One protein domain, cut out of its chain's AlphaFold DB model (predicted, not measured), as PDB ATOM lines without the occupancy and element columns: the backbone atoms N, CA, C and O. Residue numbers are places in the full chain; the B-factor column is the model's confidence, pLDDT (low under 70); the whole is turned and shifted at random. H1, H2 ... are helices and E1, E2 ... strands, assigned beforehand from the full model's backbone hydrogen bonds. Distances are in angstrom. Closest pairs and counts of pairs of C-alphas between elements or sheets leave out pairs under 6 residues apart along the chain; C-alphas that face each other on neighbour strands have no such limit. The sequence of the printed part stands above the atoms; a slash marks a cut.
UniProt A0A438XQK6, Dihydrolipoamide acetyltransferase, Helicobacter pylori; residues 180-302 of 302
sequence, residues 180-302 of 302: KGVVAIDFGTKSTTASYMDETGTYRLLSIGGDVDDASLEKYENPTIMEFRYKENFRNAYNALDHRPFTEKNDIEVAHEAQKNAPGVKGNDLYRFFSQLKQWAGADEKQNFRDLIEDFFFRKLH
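This is residues 180 to 302 of the 302 residues of the protein "Dihydrolipoamide acetyltransferase" of Helicobacter pylori (UniProt A0A438XQK6). The model has two lobes: a slab of three strands, E1 E2 E3, with the short helix H1 at its side, and a larger lobe with the small strand pair E4 E5 in its middle. In the larger lobe H3 and H4 pack on E4, the hairpin E6 E7 packs on H4, H2 lies by E5, and H5 lies between this lobe and the end of E1. The printed part has 123 residues with five named helices and seven named strands, in the order E1 E2 E3 H1 E4 H2 E5 H3 H4 H5 E6 E7. The three sheets, E1 - E2 - E3, E4 - E5 and E6 - E7, are antiparallel, and the class is mixed, helices and strands, with 61 residues, under half of the printed ones, in named elements. The whole is only just compact, close to loose, with a radius of gyration of the C-alphas of 16.0 A and spans of 48 by 36 by 29 A.

The largest sheet is made of E1, residues 183 to 187, 12.3 A long, E2, residues 191 to 197, 20.6 A, and E3, residues 203 to 206, 10.0 A. E1 begins at C-alpha 183 at (292.329, 326.179, 203.997). H1 is residues 217 to 220. E4, residues 226 to 228, and E5, residues 252 to 254, are short strands; C-alpha 226 is at (290.162, 334.980, 184.654). H2, residues 231 to 238, measures 10.2 A, H3, residues 255 to 261, 10.4 A, and H4, residues 267 to 272, 10.4 A. H5 is residues 277 to 282, 8.8 A long. E6, residues 287 to 290, measures 10.4 A, and E7, residues 295 to 298, 10.8 A, ending at C-alpha 298 at (276.406, 335.063, 183.548).

E1, E2 and E3 form a meander, each strand the antiparallel neighbour of the one before, with E1 and E3 as edge strands. In the hairpin of E1 and E2, at 170 degrees, N 184 and O 195 are 2.8 A apart; in the hairpin of E2 and E3, at 140 degrees, N 204 and O 196 are 2.8 A apart. H1 only grazes this sheet, its closest C-alphas to E3 being those of Leu 206 and Tyr 220, 5.9 A apart. Residues 191 to 192 of E2 pair with residues 222 to 223, antiparallel. The closest C-alphas of E1 and H5 are those of Phe 187 and Lys 278, 7.1 A apart. E4 and E5 are antiparallel at 167 degrees, with N 227 and O 253 2.8 A apart. The closest C-alphas of E4 and H3 are those of Glu 227 and Ala 258, 5.3 A apart, and those of E4 and H4 are Phe 228 and Arg 272, 5.0 A apart. Residues 226 to 227 of E4 also pair with residues 273 to 274, antiparallel. The closest C-alphas of H2 and E5 are those of Phe 234 and Ile 252, 6.8 A apart. H4 and E6 have 7 pairs of C-alphas within 8 A, the closest those of Tyr 271 and Phe 289, 4.8 A apart. In the hairpin of E6 and E7, at 146 degrees, N 289 and O 296 are 2.8 A apart. No two helices touch. Every O i to N i+4 pair is within hydrogen-bond range in H2, H3 and H5; H4 has 0 of 2 but 3 of 3 O i to N i+3 pairs, and H1 is too short for an i+4 pair.

The two C-alphas farthest apart, those of Thr 200 and Gly 267, are 50.0 A apart. The printed part has no cut and ends at residue 302, the chain's last. The link from H2 to E5, residues 239 to 251, is long. The mean pLDDT of the printed part is 89.1, and residue 302 is under 70.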
ATOM      1  N   LYS A 180     292.176 316.012 206.153       84.94
ATOM      2  CA  LYS A 180     291.379 316.973 206.924       84.94
ATOM      3  C   LYS A 180     292.294 318.117 207.345       84.94
ATOM      4  O   LYS A 180     293.263 317.891 208.060       84.94
ATOM      5  N   GLY A 181     291.971 319.326 206.917       85.25
ATOM      6  CA  GLY A 181     292.742 320.520 207.233       85.25
ATOM      7  C   GLY A 181     291.902 321.774 207.052       85.25
ATOM      8  O   GLY A 181     290.772 321.716 206.564       85.25
ATOM      9  N   VAL A 182     292.461 322.906 207.464       86.00
ATOM     10  CA  VAL A 182     291.865 324.220 207.226       86.00
ATOM     11  C   VAL A 182     292.610 324.871 206.071       86.00
ATOM     12  O   VAL A 182     293.838 324.968 206.096       86.00
ATOM     13  N   VAL A 183     291.849 325.315 205.075       91.38
ATOM     14  CA  VAL A 183     292.329 326.179 203.997       91.38
ATOM     15  C   VAL A 183     291.758 327.569 204.248       91.38
ATOM     16  O   VAL A 183     290.553 327.715 204.452       91.38
ATOM     17  N   ALA A 184     292.617 328.582 204.253       92.25
ATOM     18  CA  ALA A 184     292.215 329.978 204.322       92.25
ATOM     19  C   ALA A 184     292.419 330.618 202.950       92.25
ATOM     20  O   ALA A 184     293.509 330.541 202.386       92.25
ATOM     21  N   ILE A 185     291.376 331.247 202.415       91.62
ATOM     22  CA  ILE A 185     291.421 331.955 201.136       91.62
ATOM     23  C   ILE A 185     291.014 333.396 201.410       91.62
ATOM     24  O   ILE A 185     289.861 333.663 201.751       91.62
ATOM     25  N   ASP A 186     291.959 334.318 201.263       90.50
ATOM     26  CA  ASP A 186     291.662 335.742 201.213       90.50
ATOM     27  C   ASP A 186     291.384 336.126 199.762       90.50
ATOM     28  O   ASP A 186     292.288 336.206 198.929       90.50
ATOM     29  N   PHE A 187     290.105 336.308 199.454       86.50
ATOM     30  CA  PHE A 187     289.654 336.713 198.134       86.50
ATOM     31  C   PHE A 187     289.614 338.241 198.060       86.50
ATOM     32  O   PHE A 187     288.605 338.870 198.398       86.50
ATOM     33  N   GLY A 188     290.730 338.860 197.681       86.94
ATOM     34  CA  GLY A 188     290.854 340.306 197.533       86.94
ATOM     35  C   GLY A 188     290.242 340.833 196.232       86.94
ATOM     36  O   GLY A 188     289.670 340.106 195.427       86.94
ATOM     37  N   THR A 189     290.308 342.153 196.045       84.69
ATOM     38  CA  THR A 189     289.807 342.801 194.818       84.69
ATOM     39  C   THR A 189     290.807 342.716 193.665       84.69
ATOM     40  O   THR A 189     290.408 342.701 192.507       84.69
ATOM     41  N   LYS A 190     292.107 342.741 193.975       87.88
ATOM     42  CA  LYS A 190     293.189 342.717 192.978       87.88
ATOM     43  C   LYS A 190     293.917 341.380 192.958       87.88
ATOM     44  O   LYS A 190     294.301 340.924 191.885       87.88
ATOM     45  N   SER A 191     294.111 340.798 194.132       89.69
ATOM     46  CA  SER A 191     294.803 339.535 194.327       89.69
ATOM     47  C   SER A 191     294.057 338.657 195.325       89.69
ATOM     48  O   SER A 191     293.302 339.137 196.172       89.69
ATOM     49  N   THR A 192     294.287 337.359 195.197       90.44
ATOM     50  CA  THR A 192     293.777 336.286 196.030       90.44
ATOM     51  C   THR A 192     294.967 335.555 196.628       90.44
ATOM     52  O   THR A 192     295.865 335.124 195.904       90.44
ATOM     53  N   THR A 193     294.958 335.346 197.937       91.88
ATOM     54  CA  THR A 193     295.981 334.552 198.622       91.88
ATOM     55  C   THR A 193     295.323 333.349 199.268       91.88
ATOM     56  O   THR A 193     294.322 333.477 199.970       91.88
ATOM     57  N   ALA A 194     295.883 332.167 199.033       92.69
ATOM     58  CA  ALA A 194     295.422 330.932 199.645       92.69
ATOM     59  C   ALA A 194     296.518 330.353 200.539       92.69
ATOM     60  O   ALA A 194     297.705 330.424 200.216       92.69
ATOM     61  N   SER A 195     296.121 329.779 201.668       93.69
ATOM     62  CA  SER A 195     297.016 329.059 202.562       93.69
ATOM     63  C   SER A 195     296.358 327.808 203.122       93.69
ATOM     64  O   SER A 195     295.135 327.731 203.227       93.69
ATOM     65  N   TYR A 196     297.168 326.821 203.480       92.62
ATOM     66  CA  TYR A 196     296.721 325.605 204.151       92.62
ATOM     67  C   TYR A 196     297.653 325.269 205.310       92.62
ATOM     68  O   TYR A 196     298.817 325.665 205.323       92.62
ATOM     69  N   MET A 197     297.142 324.530 206.288       91.44
ATOM     70  CA  MET A 197     297.961 323.956 207.353       91.44
ATOM     71  C   MET A 197     298.484 322.584 206.915       91.44
ATOM     72  O   MET A 197     297.692 321.719 206.541       91.44
ATOM     73  N   ASP A 198     299.803 322.387 206.943       88.25
ATOM     74  CA  ASP A 198     300.415 321.090 206.649       88.25
ATOM     75  C   ASP A 198     300.320 320.109 207.835       88.25
ATOM     76  O   ASP A 198     299.845 320.445 208.920       88.25
ATOM     77  N   GLU A 199     300.794 318.877 207.638       85.50
ATOM     78  CA  GLU A 199     300.752 317.807 208.651       85.50
ATOM     79  C   GLU A 199     301.545 318.118 209.930       85.50
ATOM     80  O   GLU A 199     301.303 317.510 210.971       85.50
ATOM     81  N   THR A 200     302.482 319.069 209.869       88.62
ATOM     82  CA  THR A 200     303.275 319.524 211.022       88.62
ATOM     83  C   THR A 200     302.595 320.658 211.792       88.62
ATOM     84  O   THR A 200     303.114 321.103 212.814       88.62
ATOM     85  N   GLY A 201     301.443 321.138 211.310       86.31
ATOM     86  CA  GLY A 201     300.753 322.309 211.843       86.31
ATOM     87  C   GLY A 201     301.290 323.640 211.308       86.31
ATOM     88  O   GLY A 201     300.906 324.697 211.808       86.31
ATOM     89  N   THR A 202     302.168 323.617 210.301       90.12
ATOM     90  CA  THR A 202     302.755 324.824 209.709       90.12
ATOM     91  C   THR A 202     301.853 325.364 208.602       90.12
ATOM     92  O   THR A 202     301.440 324.625 207.708       90.12
ATOM     93  N   TYR A 203     301.565 326.668 208.623       90.62
ATOM     94  CA  TYR A 203     300.817 327.328 207.552       90.62
ATOM     95  C   TYR A 203     301.696 327.540 206.318       90.62
ATOM     96  O   TYR A 203     302.784 328.108 206.408       90.62
ATOM     97  N   ARG A 204     301.203 327.116 205.155       91.00
ATOM     98  CA  ARG A 204     301.870 327.247 203.857       91.00
ATOM     99  C   ARG A 204     301.003 328.037 202.893       91.00
ATOM    100  O   ARG A 204     299.810 327.774 202.789       91.00
ATOM    101  N   LEU A 205     301.613 328.981 202.182       91.19
ATOM    102  CA  LEU A 205     300.964 329.729 201.107       91.19
ATOM    103  C   LEU A 205     300.914 328.896 199.818       91.19
ATOM    104  O   LEU A 205     301.786 328.061 199.573       91.19
ATOM    105  N   LEU A 206     299.895 329.139 198.995       88.31
ATOM    106  CA  LEU A 206     299.679 328.497 197.701       88.31
ATOM    107  C   LEU A 206     299.830 329.515 196.567       88.31
ATOM    108  O   LEU A 206     299.183 330.564 196.572       88.31
ATOM    109  N   SER A 207     300.677 329.170 195.597       86.44
ATOM    110  CA  SER A 207     300.735 329.832 194.291       86.44
ATOM    111  C   SER A 207     299.688 329.196 193.374       86.44
ATOM    112  O   SER A 207     299.587 327.970 193.304       86.44
ATOM    113  N   ILE A 208     298.878 330.022 192.718       82.75
ATOM    114  CA  ILE A 208     297.760 329.641 191.851       82.75
ATOM    115  C   ILE A 208     298.017 330.237 190.469       82.75
ATOM    116  O   ILE A 208     298.056 331.454 190.302       82.75
ATOM    117  N   GLY A 209     298.158 329.374 189.462       72.88
ATOM    118  CA  GLY A 209     298.360 329.802 188.075       72.88
ATOM    119  C   GLY A 209     299.659 330.583 187.834       72.88
ATOM    120  O   GLY A 209     299.770 331.240 186.808       72.88
ATOM    121  N   GLY A 210     300.609 330.555 188.776       72.06
ATOM    122  CA  GLY A 210     301.955 331.112 188.644       72.06
ATOM    123  C   GLY A 210     303.022 330.015 188.658       72.06
ATOM    124  O   GLY A 210     302.731 328.851 188.938       72.06
ATOM    125  N   ASP A 211     304.272 330.387 188.373       75.38
ATOM    126  CA  ASP A 211     305.401 329.461 188.483       75.38
ATOM    127  C   ASP A 211     305.645 329.115 189.961       75.38
ATOM    128  O   ASP A 211     305.982 329.970 190.786       75.38
ATOM    129  N   VAL A 212     305.432 327.847 190.315       74.31
ATOM    130  CA  VAL A 212     305.604 327.355 191.688       74.31
ATOM    131  C   VAL A 212     307.063 327.409 192.140       74.31
ATOM    132  O   VAL A 212     307.311 327.550 193.342       74.31
ATOM    133  N   ASP A 213     308.006 327.362 191.195       79.44
ATOM    134  CA  ASP A 213     309.447 327.362 191.446       79.44
ATOM    135  C   ASP A 213     310.038 328.787 191.523       79.44
ATOM    136  O   ASP A 213     311.214 328.944 191.859       79.44
ATOM    137  N   ASP A 214     309.236 329.838 191.300       79.00
ATOM    138  CA  ASP A 214     309.669 331.232 191.467       79.00
ATOM    139  C   ASP A 214     310.145 331.485 192.914       79.00
ATOM    140  O   ASP A 214     309.532 331.046 193.887       79.00
ATOM    141  N   ALA A 215     311.262 332.186 193.096       81.75
ATOM    142  CA  ALA A 215     311.784 332.518 194.420       81.75
ATOM    143  C   ALA A 215     311.068 333.723 195.064       81.75
ATOM    144  O   ALA A 215     311.204 333.943 196.271       81.75
ATOM    145  N   SER A 216     310.322 334.508 194.281       85.12
ATOM    146  CA  SER A 216     309.606 335.696 194.745       85.12
ATOM    147  C   SER A 216     308.425 335.344 195.650       85.12
ATOM    148  O   SER A 216     307.708 334.371 195.426       85.12
ATOM    149  N   LEU A 217     308.170 336.179 196.664       84.38
ATOM    150  CA  LEU A 217     306.948 336.090 197.475       84.38
ATOM    151  C   LEU A 217     305.703 336.546 196.702       84.38
ATOM    152  O   LEU A 217     304.594 336.158 197.062       84.38
ATOM    153  N   GLU A 218     305.881 337.319 195.625       83.19
ATOM    154  CA  GLU A 218     304.788 337.813 194.776       83.19
ATOM    155  C   GLU A 218     304.002 336.673 194.117       83.19
ATOM    156  O   GLU A 218     302.821 336.835 193.826       83.19
ATOM    157  N   LYS A 219     304.601 335.483 193.968       84.94
ATOM    158  CA  LYS A 219     303.919 334.291 193.439       84.94
ATOM    159  C   LYS A 219     302.739 333.815 194.294       84.94
ATOM    160  O   LYS A 219     301.960 332.983 193.850       84.94
ATOM    161  N   TYR A 220     302.642 334.270 195.544       89.19
ATOM    162  CA  TYR A 220     301.527 333.956 196.441       89.19
ATOM    163  C   TYR A 220     300.411 335.017 196.398       89.19
ATOM    164  O   TYR A 220     299.354 334.831 197.011       89.19
ATOM    165  N   GLU A 221     300.625 336.124 195.681       89.62
ATOM    166  CA  GLU A 221     299.618 337.146 195.396       89.62
ATOM    167  C   GLU A 221     298.998 336.900 194.019       89.62
ATOM    168  O   GLU A 221     299.331 337.540 193.024       89.62
ATOM    169  N   ASN A 222     298.055 335.966 193.964       90.00
ATOM    170  CA  ASN A 222     297.483 335.505 192.704       90.00
ATOM    171  C   ASN A 222     296.501 336.550 192.161       90.00
ATOM    172  O   ASN A 222     295.517 336.830 192.843       90.00
ATOM    173  N   PRO A 223     296.685 337.126 190.964       91.44
ATOM    174  CA  PRO A 223     295.752 338.105 190.421       91.44
ATOM    175  C   PRO A 223     294.313 337.573 190.408       91.44
ATOM    176  O   PRO A 223     294.053 336.460 189.958       91.44
ATOM    177  N   THR A 224     293.346 338.361 190.875       91.19
ATOM    178  CA  THR A 224     291.927 337.966 190.864       91.19
ATOM    179  C   THR A 224     291.335 338.215 189.477       91.19
ATOM    180  O   THR A 224     290.477 339.074 189.296       91.19
ATOM    181  N   ILE A 225     291.849 337.510 188.469       92.31
ATOM    182  CA  ILE A 225     291.464 337.638 187.063       92.31
ATOM    183  C   ILE A 225     291.303 336.261 186.426       92.31
ATOM    184  O   ILE A 225     292.033 335.324 186.750       92.31
ATOM    185  N   MET A 226     290.350 336.149 185.509       94.00
ATOM    186  CA  MET A 226     290.162 334.980 184.654       94.00
ATOM    187  C   MET A 226     290.023 335.423 183.199       94.00
ATOM    188  O   MET A 226     289.552 336.532 182.950       94.00
ATOM    189  N   GLU A 227     290.400 334.573 182.253       95.56
ATOM    190  CA  GLU A 227     290.202 334.770 180.817       95.56
ATOM    191  C   GLU A 227     289.348 333.630 180.254       95.56
ATOM    192  O   GLU A 227     289.736 332.464 180.315       95.56
ATOM    193  N   PHE A 228     288.201 333.964 179.666       96.69
ATOM    194  CA  PHE A 228     287.386 333.020 178.907       96.69
ATOM    195  C   PHE A 228     287.908 332.922 177.477       96.69
ATOM    196  O   PHE A 228     287.935 333.912 176.738       96.69
ATOM    197  N   ARG A 229     288.320 331.720 177.077       96.31
ATOM    198  CA  ARG A 229     288.887 331.467 175.749       96.31
ATOM    199  C   ARG A 229     287.970 330.571 174.930       96.31
ATOM    200  O   ARG A 229     287.577 330.973 173.840       96.31
ATOM    201  N   TYR A 230     287.538 329.447 175.494       97.12
ATOM    202  CA  TYR A 230     286.575 328.527 174.885       97.12
ATOM    203  C   TYR A 230     285.630 327.973 175.957       97.12
ATOM    204  O   TYR A 230     285.799 326.860 176.454       97.12
ATOM    205  N   LYS A 231     284.615 328.753 176.351       95.06
ATOM    206  CA  LYS A 231     283.791 328.407 177.528       95.06
ATOM    207  C   LYS A 231     283.035 327.085 177.356       95.06
ATOM    208  O   LYS A 231     282.792 326.389 178.334       95.06
ATOM    209  N   GLU A 232     282.620 326.774 176.126       95.25
ATOM    210  CA  GLU A 232     281.813 325.590 175.828       95.25
ATOM    211  C   GLU A 232     282.665 324.326 175.939       95.25
ATOM    212  O   GLU A 232     282.215 323.354 176.539       95.25
ATOM    213  N   ASN A 233     283.922 324.378 175.481       95.75
ATOM    214  CA  ASN A 233     284.895 323.304 175.689       95.75
ATOM    215  C   ASN A 233     285.095 323.046 177.185       95.75
ATOM    216  O   ASN A 233     284.888 321.923 177.647       95.75
ATOM    217  N   PHE A 234     285.378 324.107 177.956       95.62
ATOM    218  CA  PHE A 234     285.542 323.996 179.403       95.62
ATOM    219  C   PHE A 234     284.294 323.416 180.068       95.62
ATOM    220  O   PHE A 234     284.398 322.486 180.857       95.62
ATOM    221  N   ARG A 235     283.101 323.939 179.753       94.75
ATOM    222  CA  ARG A 235     281.841 323.494 180.365       94.75
ATOM    223  C   ARG A 235     281.546 322.031 180.051       94.75
ATOM    224  O   ARG A 235     281.114 321.302 180.941       94.75
ATOM    225  N   ASN A 236     281.772 321.605 178.811       94.25
ATOM    226  CA  ASN A 236     281.565 320.220 178.404       94.25
ATOM    227  C   ASN A 236     282.541 319.289 179.132       94.25
ATOM    228  O   ASN A 236     282.106 318.287 179.689       94.25
ATOM    229  N   ALA A 237     283.826 319.651 179.207       94.81
ATOM    230  CA  ALA A 237     284.830 318.876 179.931       94.81
ATOM    231  C   ALA A 237     284.583 318.848 181.450       94.81
ATOM    232  O   ALA A 237     284.741 317.804 182.082       94.81
ATOM    233  N   TYR A 238     284.161 319.976 182.030       94.44
ATOM    234  CA  TYR A 238     283.859 320.116 183.456       94.44
ATOM    235  C   TYR A 238     282.676 319.245 183.884       94.44
ATOM    236  O   TYR A 238     282.728 318.612 184.930       94.44
ATOM    237  N   ASN A 239     281.629 319.178 183.059       93.31
ATOM    238  CA  ASN A 239     280.420 318.405 183.355       93.31
ATOM    239  C   ASN A 239     280.509 316.931 182.928       93.31
ATOM    240  O   ASN A 239     279.538 316.197 183.091       93.31
ATOM    241  N   ALA A 240     281.626 316.495 182.339       91.38
ATOM    242  CA  ALA A 240     281.744 315.139 181.814       91.38
ATOM    243  C   ALA A 240     281.885 314.071 182.914       91.38
ATOM    244  O   ALA A 240     281.591 312.903 182.668       91.38
ATOM    245  N   LEU A 241     282.340 314.456 184.110       88.62
ATOM    246  CA  LEU A 241     282.501 313.584 185.271       88.62
ATOM    247  C   LEU A 241     282.030 314.310 186.537       88.62
ATOM    248  O   LEU A 241     282.297 315.493 186.703       88.62
ATOM    249  N   ASP A 242     281.415 313.577 187.471       84.81
ATOM    250  CA  ASP A 242     281.011 314.116 188.787       84.81
ATOM    251  C   ASP A 242     282.200 314.399 189.726       84.81
ATOM    252  O   ASP A 242     282.051 314.973 190.805       84.81
ATOM    253  N   HIS A 243     283.387 313.933 189.342       83.75
ATOM    254  CA  HIS A 243     284.637 314.093 190.074       83.75
ATOM    255  C   HIS A 243     285.618 314.917 189.231       83.75
ATOM    256  O   HIS A 243     285.203 315.823 188.516       83.75
ATOM    257  N   ARG A 244     286.927 314.662 189.342       87.12
ATOM    258  CA  ARG A 244     287.960 315.435 188.640       87.12
ATOM    259  C   ARG A 244     287.667 315.508 187.126       87.12
ATOM    260  O   ARG A 244     287.671 314.468 186.469       87.12
ATOM    261  N   PRO A 245     287.464 316.707 186.556       91.31
ATOM    262  CA  PRO A 245     287.205 316.843 185.131       91.31
ATOM    263  C   PRO A 245     288.500 316.897 184.310       91.31
ATOM    264  O   PRO A 245     289.530 317.394 184.764       91.31
ATOM    265  N   PHE A 246     288.420 316.456 183.054       92.38
ATOM    266  CA  PHE A 246     289.511 316.535 182.073       92.38
ATOM    267  C   PHE A 246     289.474 317.855 181.291       92.38
ATOM    268  O   PHE A 246     289.406 317.850 180.061       92.38
ATOM    269  N   THR A 247     289.478 318.987 182.001       94.69
ATOM    270  CA  THR A 247     289.526 320.321 181.380       94.69
ATOM    271  C   THR A 247     290.860 320.564 180.673       94.69
ATOM    272  O   THR A 247     291.831 319.839 180.891       94.69
ATOM    273  N   GLU A 248     290.932 321.610 179.852       94.38
ATOM    274  CA  GLU A 248     292.186 322.124 179.308       94.38
ATOM    275  C   GLU A 248     292.404 323.565 179.781       94.38
ATOM    276  O   GLU A 248     291.513 324.410 179.686       94.38
ATOM    277  N   LYS A 249     293.613 323.872 180.263       92.19
ATOM    278  CA  LYS A 249     293.960 325.210 180.769       92.19
ATOM    279  C   LYS A 249     293.758 326.323 179.734       92.19
ATOM    280  O   LYS A 249     293.539 327.468 180.094       92.19
ATOM    281  N   ASN A 250     293.833 325.989 178.445       92.88
ATOM    282  CA  ASN A 250     293.675 326.945 177.352       92.88
ATOM    283  C   ASN A 250     292.207 327.289 177.061       92.88
ATOM    284  O   ASN A 250     291.960 328.194 176.262       92.88
ATOM    285  N   ASP A 251     291.243 326.584 177.661       96.31
ATOM    286  CA  ASP A 251     289.821 326.912 177.537       96.31
ATOM    287  C   ASP A 251     289.423 328.043 178.497       96.31
ATOM    288  O   ASP A 251     288.639 328.929 178.132       96.31
ATOM    289  N   ILE A 252     289.990 328.037 179.710       94.75
ATOM    290  CA  ILE A 252     289.879 329.103 180.711       94.75
ATOM    291  C   ILE A 252     291.211 329.243 181.447       94.75
ATOM    292  O   ILE A 252     291.649 328.315 182.126       94.75
ATOM    293  N   GLU A 253     291.794 330.439 181.400       93.69
ATOM    294  CA  GLU A 253     292.997 330.774 182.164       93.69
ATOM    295  C   GLU A 253     292.650 331.612 183.398       93.69
ATOM    296  O   GLU A 253     291.666 332.355 183.415       93.69
ATOM    297  N   VAL A 254     293.471 331.519 184.444       92.19
ATOM    298  CA  VAL A 254     293.265 332.234 185.713       92.19
ATOM    299  C   VAL A 254     294.564 332.851 186.221       92.19
ATOM    300  O   VAL A 254     295.657 332.442 185.831       92.19
ATOM    301  N   ALA A 255     294.439 333.820 187.126       91.62
ATOM    302  CA  ALA A 255     295.549 334.421 187.854       91.62
ATOM    303  C   ALA A 255     296.664 334.953 186.942       91.62
ATOM    304  O   ALA A 255     296.395 335.791 186.077       91.62
ATOM    305  N   HIS A 256     297.913 334.530 187.155       89.19
ATOM    306  CA  HIS A 256     299.053 335.081 186.427       89.19
ATOM    307  C   HIS A 256     299.003 334.760 184.927       89.19
ATOM    308  O   HIS A 256     299.379 335.622 184.139       89.19
ATOM    309  N   GLU A 257     298.494 333.595 184.513       90.62
ATOM    310  CA  GLU A 257     298.337 333.264 183.083       90.62
ATOM    311  C   GLU A 257     297.351 334.215 182.389       90.62
ATOM    312  O   GLU A 257     297.718 334.924 181.450       90.62
ATOM    313  N   ALA A 258     296.152 334.392 182.953       92.81
ATOM    314  CA  ALA A 258     295.192 335.361 182.424       92.81
ATOM    315  C   ALA A 258     295.731 336.807 182.472       92.81
ATOM    316  O   ALA A 258     295.502 337.597 181.554       92.81
ATOM    317  N   GLN A 259     296.483 337.178 183.513       92.06
ATOM    318  CA  GLN A 259     297.092 338.505 183.604       92.06
ATOM    319  C   GLN A 259     298.129 338.751 182.499       92.06
ATOM    320  O   GLN A 259     298.187 339.867 181.986       92.06
ATOM    321  N   LYS A 260     298.921 337.743 182.103       91.88
ATOM    322  CA  LYS A 260     299.893 337.856 180.999       91.88
ATOM    323  C   LYS A 260     299.212 338.147 179.661       91.88
ATOM    324  O   LYS A 260     299.789 338.856 178.838       91.88
ATOM    325  N   ASN A 261     297.989 337.654 179.467       92.62
ATOM    326  CA  ASN A 261     297.240 337.807 178.219       92.62
ATOM    327  C   ASN A 261     296.447 339.120 178.121       92.62
ATOM    328  O   ASN A 261     296.025 339.499 177.030       92.62
ATOM    329  N   ALA A 262     296.227 339.826 179.235       92.44
ATOM    330  CA  ALA A 262     295.420 341.048 179.263       92.44
ATOM    331  C   ALA A 262     296.068 342.285 178.586       92.44
ATOM    332  O   ALA A 262     295.344 343.062 177.948       92.44
ATOM    333  N   PRO A 263     297.390 342.541 178.697       93.81
ATOM    334  CA  PRO A 263     298.027 343.699 178.079       93.81
ATOM    335  C   PRO A 263     297.852 343.743 176.558       93.81
ATOM    336  O   PRO A 263     298.110 342.779 175.847       93.81
ATOM    337  N   GLY A 264     297.461 344.908 176.034       89.44
ATOM    338  CA  GLY A 264     297.348 345.139 174.589       89.44
ATOM    339  C   GLY A 264     296.043 344.655 173.949       89.44
ATOM    340  O   GLY A 264     295.803 344.984 172.785       89.44
ATOM    341  N   VAL A 265     295.179 343.968 174.701       92.38
ATOM    342  CA  VAL A 265     293.819 343.607 174.278       92.38
ATOM    343  C   VAL A 265     292.971 344.872 174.100       92.38
ATOM    344  O   VAL A 265     293.077 345.826 174.873       92.38
ATOM    345  N   LYS A 266     292.143 344.916 173.048       91.94
ATOM    346  CA  LYS A 266     291.353 346.099 172.670       91.94
ATOM    347  C   LYS A 266     289.923 345.722 172.299       91.94
ATOM    348  O   LYS A 266     289.646 344.600 171.892       91.94
ATOM    349  N   GLY A 267     289.029 346.707 172.370       92.44
ATOM    350  CA  GLY A 267     287.648 346.555 171.916       92.44
ATOM    351  C   GLY A 267     286.903 345.468 172.688       92.44
ATOM    352  O   GLY A 267     287.022 345.379 173.909       92.44
ATOM    353  N   ASN A 268     286.139 344.646 171.967       91.69
ATOM    354  CA  ASN A 268     285.279 343.632 172.577       91.69
ATOM    355  C   ASN A 268     286.055 342.479 173.228       91.69
ATOM    356  O   ASN A 268     285.519 341.816 174.110       91.69
ATOM    357  N   ASP A 269     287.323 342.269 172.871       93.06
ATOM    358  CA  ASP A 269     288.130 341.202 173.470       93.06
ATOM    359  C   ASP A 269     288.460 341.469 174.947       93.06
ATOM    360  O   ASP A 269     288.850 340.550 175.664       93.06
ATOM    361  N   LEU A 270     288.255 342.700 175.433       93.69
ATOM    362  CA  LEU A 270     288.330 343.019 176.862       93.69
ATOM    363  C   LEU A 270     287.263 342.269 177.675       93.69
ATOM    364  O   LEU A 270     287.516 341.939 178.831       93.69
ATOM    365  N   TYR A 271     286.110 341.941 177.076       94.75
ATOM    366  CA  TYR A 271     285.046 341.164 177.727       94.75
ATOM    367  C   TYR A 271     285.396 339.678 177.905       94.75
ATOM    368  O   TYR A 271     284.623 338.948 178.524       94.75
ATOM    369  N   ARG A 272     286.557 339.227 177.405       95.81
ATOM    370  CA  ARG A 272     287.109 337.905 177.731       95.81
ATOM    371  C   ARG A 272     287.655 337.840 179.151       95.81
ATOM    372  O   ARG A 272     287.706 336.761 179.729       95.81
ATOM    373  N   PHE A 273     288.031 338.981 179.726       95.56
ATOM    374  CA  PHE A 273     288.663 339.043 181.036       95.56
ATOM    375  C   PHE A 273     287.664 339.386 182.132       95.56
ATOM    376  O   PHE A 273     286.897 340.344 182.029       95.56
ATOM    377  N   PHE A 274     287.736 338.646 183.233       93.06
ATOM    378  CA  PHE A 274     286.913 338.873 184.406       93.06
ATOM    379  C   PHE A 274     287.765 339.130 185.643       93.06
ATOM    380  O   PHE A 274     288.278 338.199 186.255       93.06
ATOM    381  N   SER A 275     287.896 340.403 186.018       90.62
ATOM    382  CA  SER A 275     288.674 340.849 187.186       90.62
ATOM    383  C   SER A 275     287.825 341.331 188.367       90.62
ATOM    384  O   SER A 275     288.351 341.705 189.410       90.62
ATOM    385  N   GLN A 276     286.498 341.343 188.213       86.56
ATOM    386  CA  GLN A 276     285.555 341.844 189.220       86.56
ATOM    387  C   GLN A 276     284.779 340.714 189.910       86.56
ATOM    388  O   GLN A 276     283.639 340.895 190.342       86.56
ATOM    389  N   LEU A 277     285.389 339.529 190.005       82.00
ATOM    390  CA  LEU A 277     284.742 338.318 190.517       82.00
ATOM    391  C   LEU A 277     284.201 338.516 191.943       82.00
ATOM    392  O   LEU A 277     283.095 338.074 192.245       82.00
ATOM    393  N   LYS A 278     284.918 339.261 192.798       82.69
ATOM    394  CA  LYS A 278     284.471 339.570 194.166       82.69
ATOM    395  C   LYS A 278     283.231 340.465 194.187       82.69
ATOM    396  O   LYS A 278     282.299 340.194 194.940       82.69
ATOM    397  N   GLN A 279     283.211 341.531 193.382       83.81
ATOM    398  CA  GLN A 279     282.068 342.445 193.312       83.81
ATOM    399  C   GLN A 279     280.840 341.730 192.749       83.81
ATOM    400  O   GLN A 279     279.753 341.839 193.312       83.81
ATOM    401  N   TRP A 280     281.028 340.942 191.691       84.00
ATOM    402  CA  TRP A 280     279.958 340.162 191.082       84.00
ATOM    403  C   TRP A 280     279.410 339.084 192.025       84.00
ATOM    404  O   TRP A 280     278.199 338.911 192.133       84.00
ATOM    405  N   ALA A 281     280.266 338.421 192.810       80.00
ATOM    406  CA  ALA A 281     279.825 337.481 193.842       80.00
ATOM    407  C   ALA A 281     278.951 338.142 194.928       80.00
ATOM    408  O   ALA A 281     278.144 337.455 195.551       80.00
ATOM    409  N   GLY A 282     279.038 339.464 195.122       80.31
ATOM    410  CA  GLY A 282     278.167 340.240 196.015       80.31
ATOM    411  C   GLY A 282     276.960 340.909 195.341       80.31
ATOM    412  O   GLY A 282     276.073 341.379 196.046       80.31
ATOM    413  N   ALA A 283     276.906 340.946 194.007       79.12
ATOM    414  CA  ALA A 283     275.852 341.607 193.232       79.12
ATOM    415  C   ALA A 283     274.935 340.588 192.533       79.12
ATOM    416  O   ALA A 283     275.377 339.500 192.173       79.12
ATOM    417  N   ASP A 284     273.669 340.934 192.302       75.88
ATOM    418  CA  ASP A 284     272.708 340.093 191.559       75.88
ATOM    419  C   ASP A 284     272.566 340.548 190.098       75.88
ATOM    420  O   ASP A 284     271.491 340.525 189.492       75.88
ATOM    421  N   GLU A 285     273.679 340.991 189.514       81.25
ATOM    422  CA  GLU A 285     273.699 341.592 188.187       81.25
ATOM    423  C   GLU A 285     274.088 340.590 187.101       81.25
ATOM    424  O   GLU A 285     274.996 339.763 187.237       81.25
ATOM    425  N   LYS A 286     273.382 340.692 185.972       87.44
ATOM    426  CA  LYS A 286     273.773 340.027 184.734       87.44
ATOM    427  C   LYS A 286     275.046 340.692 184.215       87.44
ATOM    428  O   LYS A 286     275.039 341.894 183.962       87.44
ATOM    429  N   GLN A 287     276.086 339.904 183.972       88.81
ATOM    430  CA  GLN A 287     277.332 340.394 183.389       88.81
ATOM    431  C   GLN A 287     277.566 339.738 182.030       88.81
ATOM    432  O   GLN A 287     277.434 338.521 181.896       88.81
ATOM    433  N   ASN A 288     277.863 340.555 181.019       92.38
ATOM    434  CA  ASN A 288     278.157 340.080 179.670       92.38
ATOM    435  C   ASN A 288     279.656 339.808 179.535       92.38
ATOM    436  O   ASN A 288     280.481 340.584 180.020       92.38
ATOM    437  N   PHE A 289     279.972 338.730 178.837       94.88
ATOM    438  CA  PHE A 289     281.315 338.251 178.566       94.88
ATOM    439  C   PHE A 289     281.425 337.848 177.101       94.88
ATOM    440  O   PHE A 289     280.436 337.783 176.368       94.88
ATOM    441  N   ARG A 290     282.650 337.559 176.692       95.25
ATOM    442  CA  ARG A 290     282.980 337.029 175.378       95.25
ATOM    443  C   ARG A 290     284.040 335.953 175.549       95.25
ATOM    444  O   ARG A 290     284.816 336.020 176.493       95.25
ATOM    445  N   ASP A 291     284.063 334.953 174.685       96.06
ATOM    446  CA  ASP A 291     285.220 334.067 174.529       96.06
ATOM    447  C   ASP A 291     285.833 334.266 173.128       96.06
ATOM    448  O   ASP A 291     285.509 335.233 172.436       96.06
ATOM    449  N   LEU A 292     286.765 333.427 172.680       95.44
ATOM    450  CA  LEU A 292     287.379 333.599 171.354       95.44
ATOM    451  C   LEU A 292     286.399 333.362 170.190       95.44
ATOM    452  O   LEU A 292     286.740 333.657 169.044       95.44
ATOM    453  N   ILE A 293     285.200 332.848 170.469       95.38
ATOM    454  CA  ILE A 293     284.208 332.447 169.474       95.38
ATOM    455  C   ILE A 293     282.973 333.349 169.535       95.38
ATOM    456  O   ILE A 293     282.584 333.925 168.518       95.38
ATOM    457  N   GLU A 294     282.358 333.504 170.708       94.38
ATOM    458  CA  GLU A 294     281.039 334.123 170.843       94.38
ATOM    459  C   GLU A 294     280.833 334.909 172.147       94.38
ATOM    460  O   GLU A 294     281.548 334.759 173.141       94.38
ATOM    461  N   ASP A 295     279.811 335.767 172.128       96.31
ATOM    462  CA  ASP A 295     279.367 336.540 173.286       96.31
ATOM    463  C   ASP A 295     278.421 335.706 174.162       96.31
ATOM    464  O   ASP A 295     277.613 334.916 173.670       96.31
ATOM    465  N   PHE A 296     278.479 335.907 175.477       94.69
ATOM    466  CA  PHE A 296     277.629 335.215 176.444       94.69
ATOM    467  C   PHE A 296     277.403 336.065 177.697       94.69
ATOM    468  O   PHE A 296     277.843 337.210 177.793       94.69
ATOM    469  N   PHE A 297     276.670 335.535 178.673       91.38
ATOM    470  CA  PHE A 297     276.455 336.225 179.938       91.38
ATOM    471  C   PHE A 297     276.374 335.253 181.107       91.38
ATOM    472  O   PHE A 297     275.931 334.117 180.949       91.38
ATOM    473  N   PHE A 298     276.711 335.743 182.297       85.88
ATOM    474  CA  PHE A 298     276.406 335.063 183.548       85.88
ATOM    475  C   PHE A 298     275.303 335.776 184.311       85.88
ATOM    476  O   PHE A 298     275.166 337.000 184.282       85.88
ATOM    477  N   ARG A 299     274.519 334.969 185.020       82.50
ATOM    478  CA  ARG A 299     273.553 335.389 186.026       82.50
ATOM    479  C   ARG A 299     273.623 334.372 187.157       82.50
ATOM    480  O   ARG A 299     273.703 333.178 186.879       82.50
ATOM    481  N   LYS A 300     273.591 334.827 188.408       76.25
ATOM    482  CA  LYS A 300     273.474 333.910 189.543       76.25
ATOM    483  C   LYS A 300     272.179 333.106 189.444       76.25
ATOM    484  O   LYS A 300     271.122 333.661 189.142       76.25
ATOM    485  N   LEU A 301     272.295 331.806 189.686       70.12
ATOM    486  CA  LEU A 301     271.158 330.928 189.925       70.12
ATOM    487  C   LEU A 301     270.785 331.069 191.407       70.12
ATOM    488  O   LEU A 301     271.671 330.997 192.260       70.12
ATOM    489  N   HIS A 302     269.510 331.352 191.679       62.72
ATOM    490  CA  HIS A 302     268.942 331.394 193.028       62.72
ATOM    491  C   HIS A 302     268.430 330.015 193.434       62.72
ATOM    492  O   HIS A 302     267.895 329.317 192.539       62.72
TER     493      HIS A 302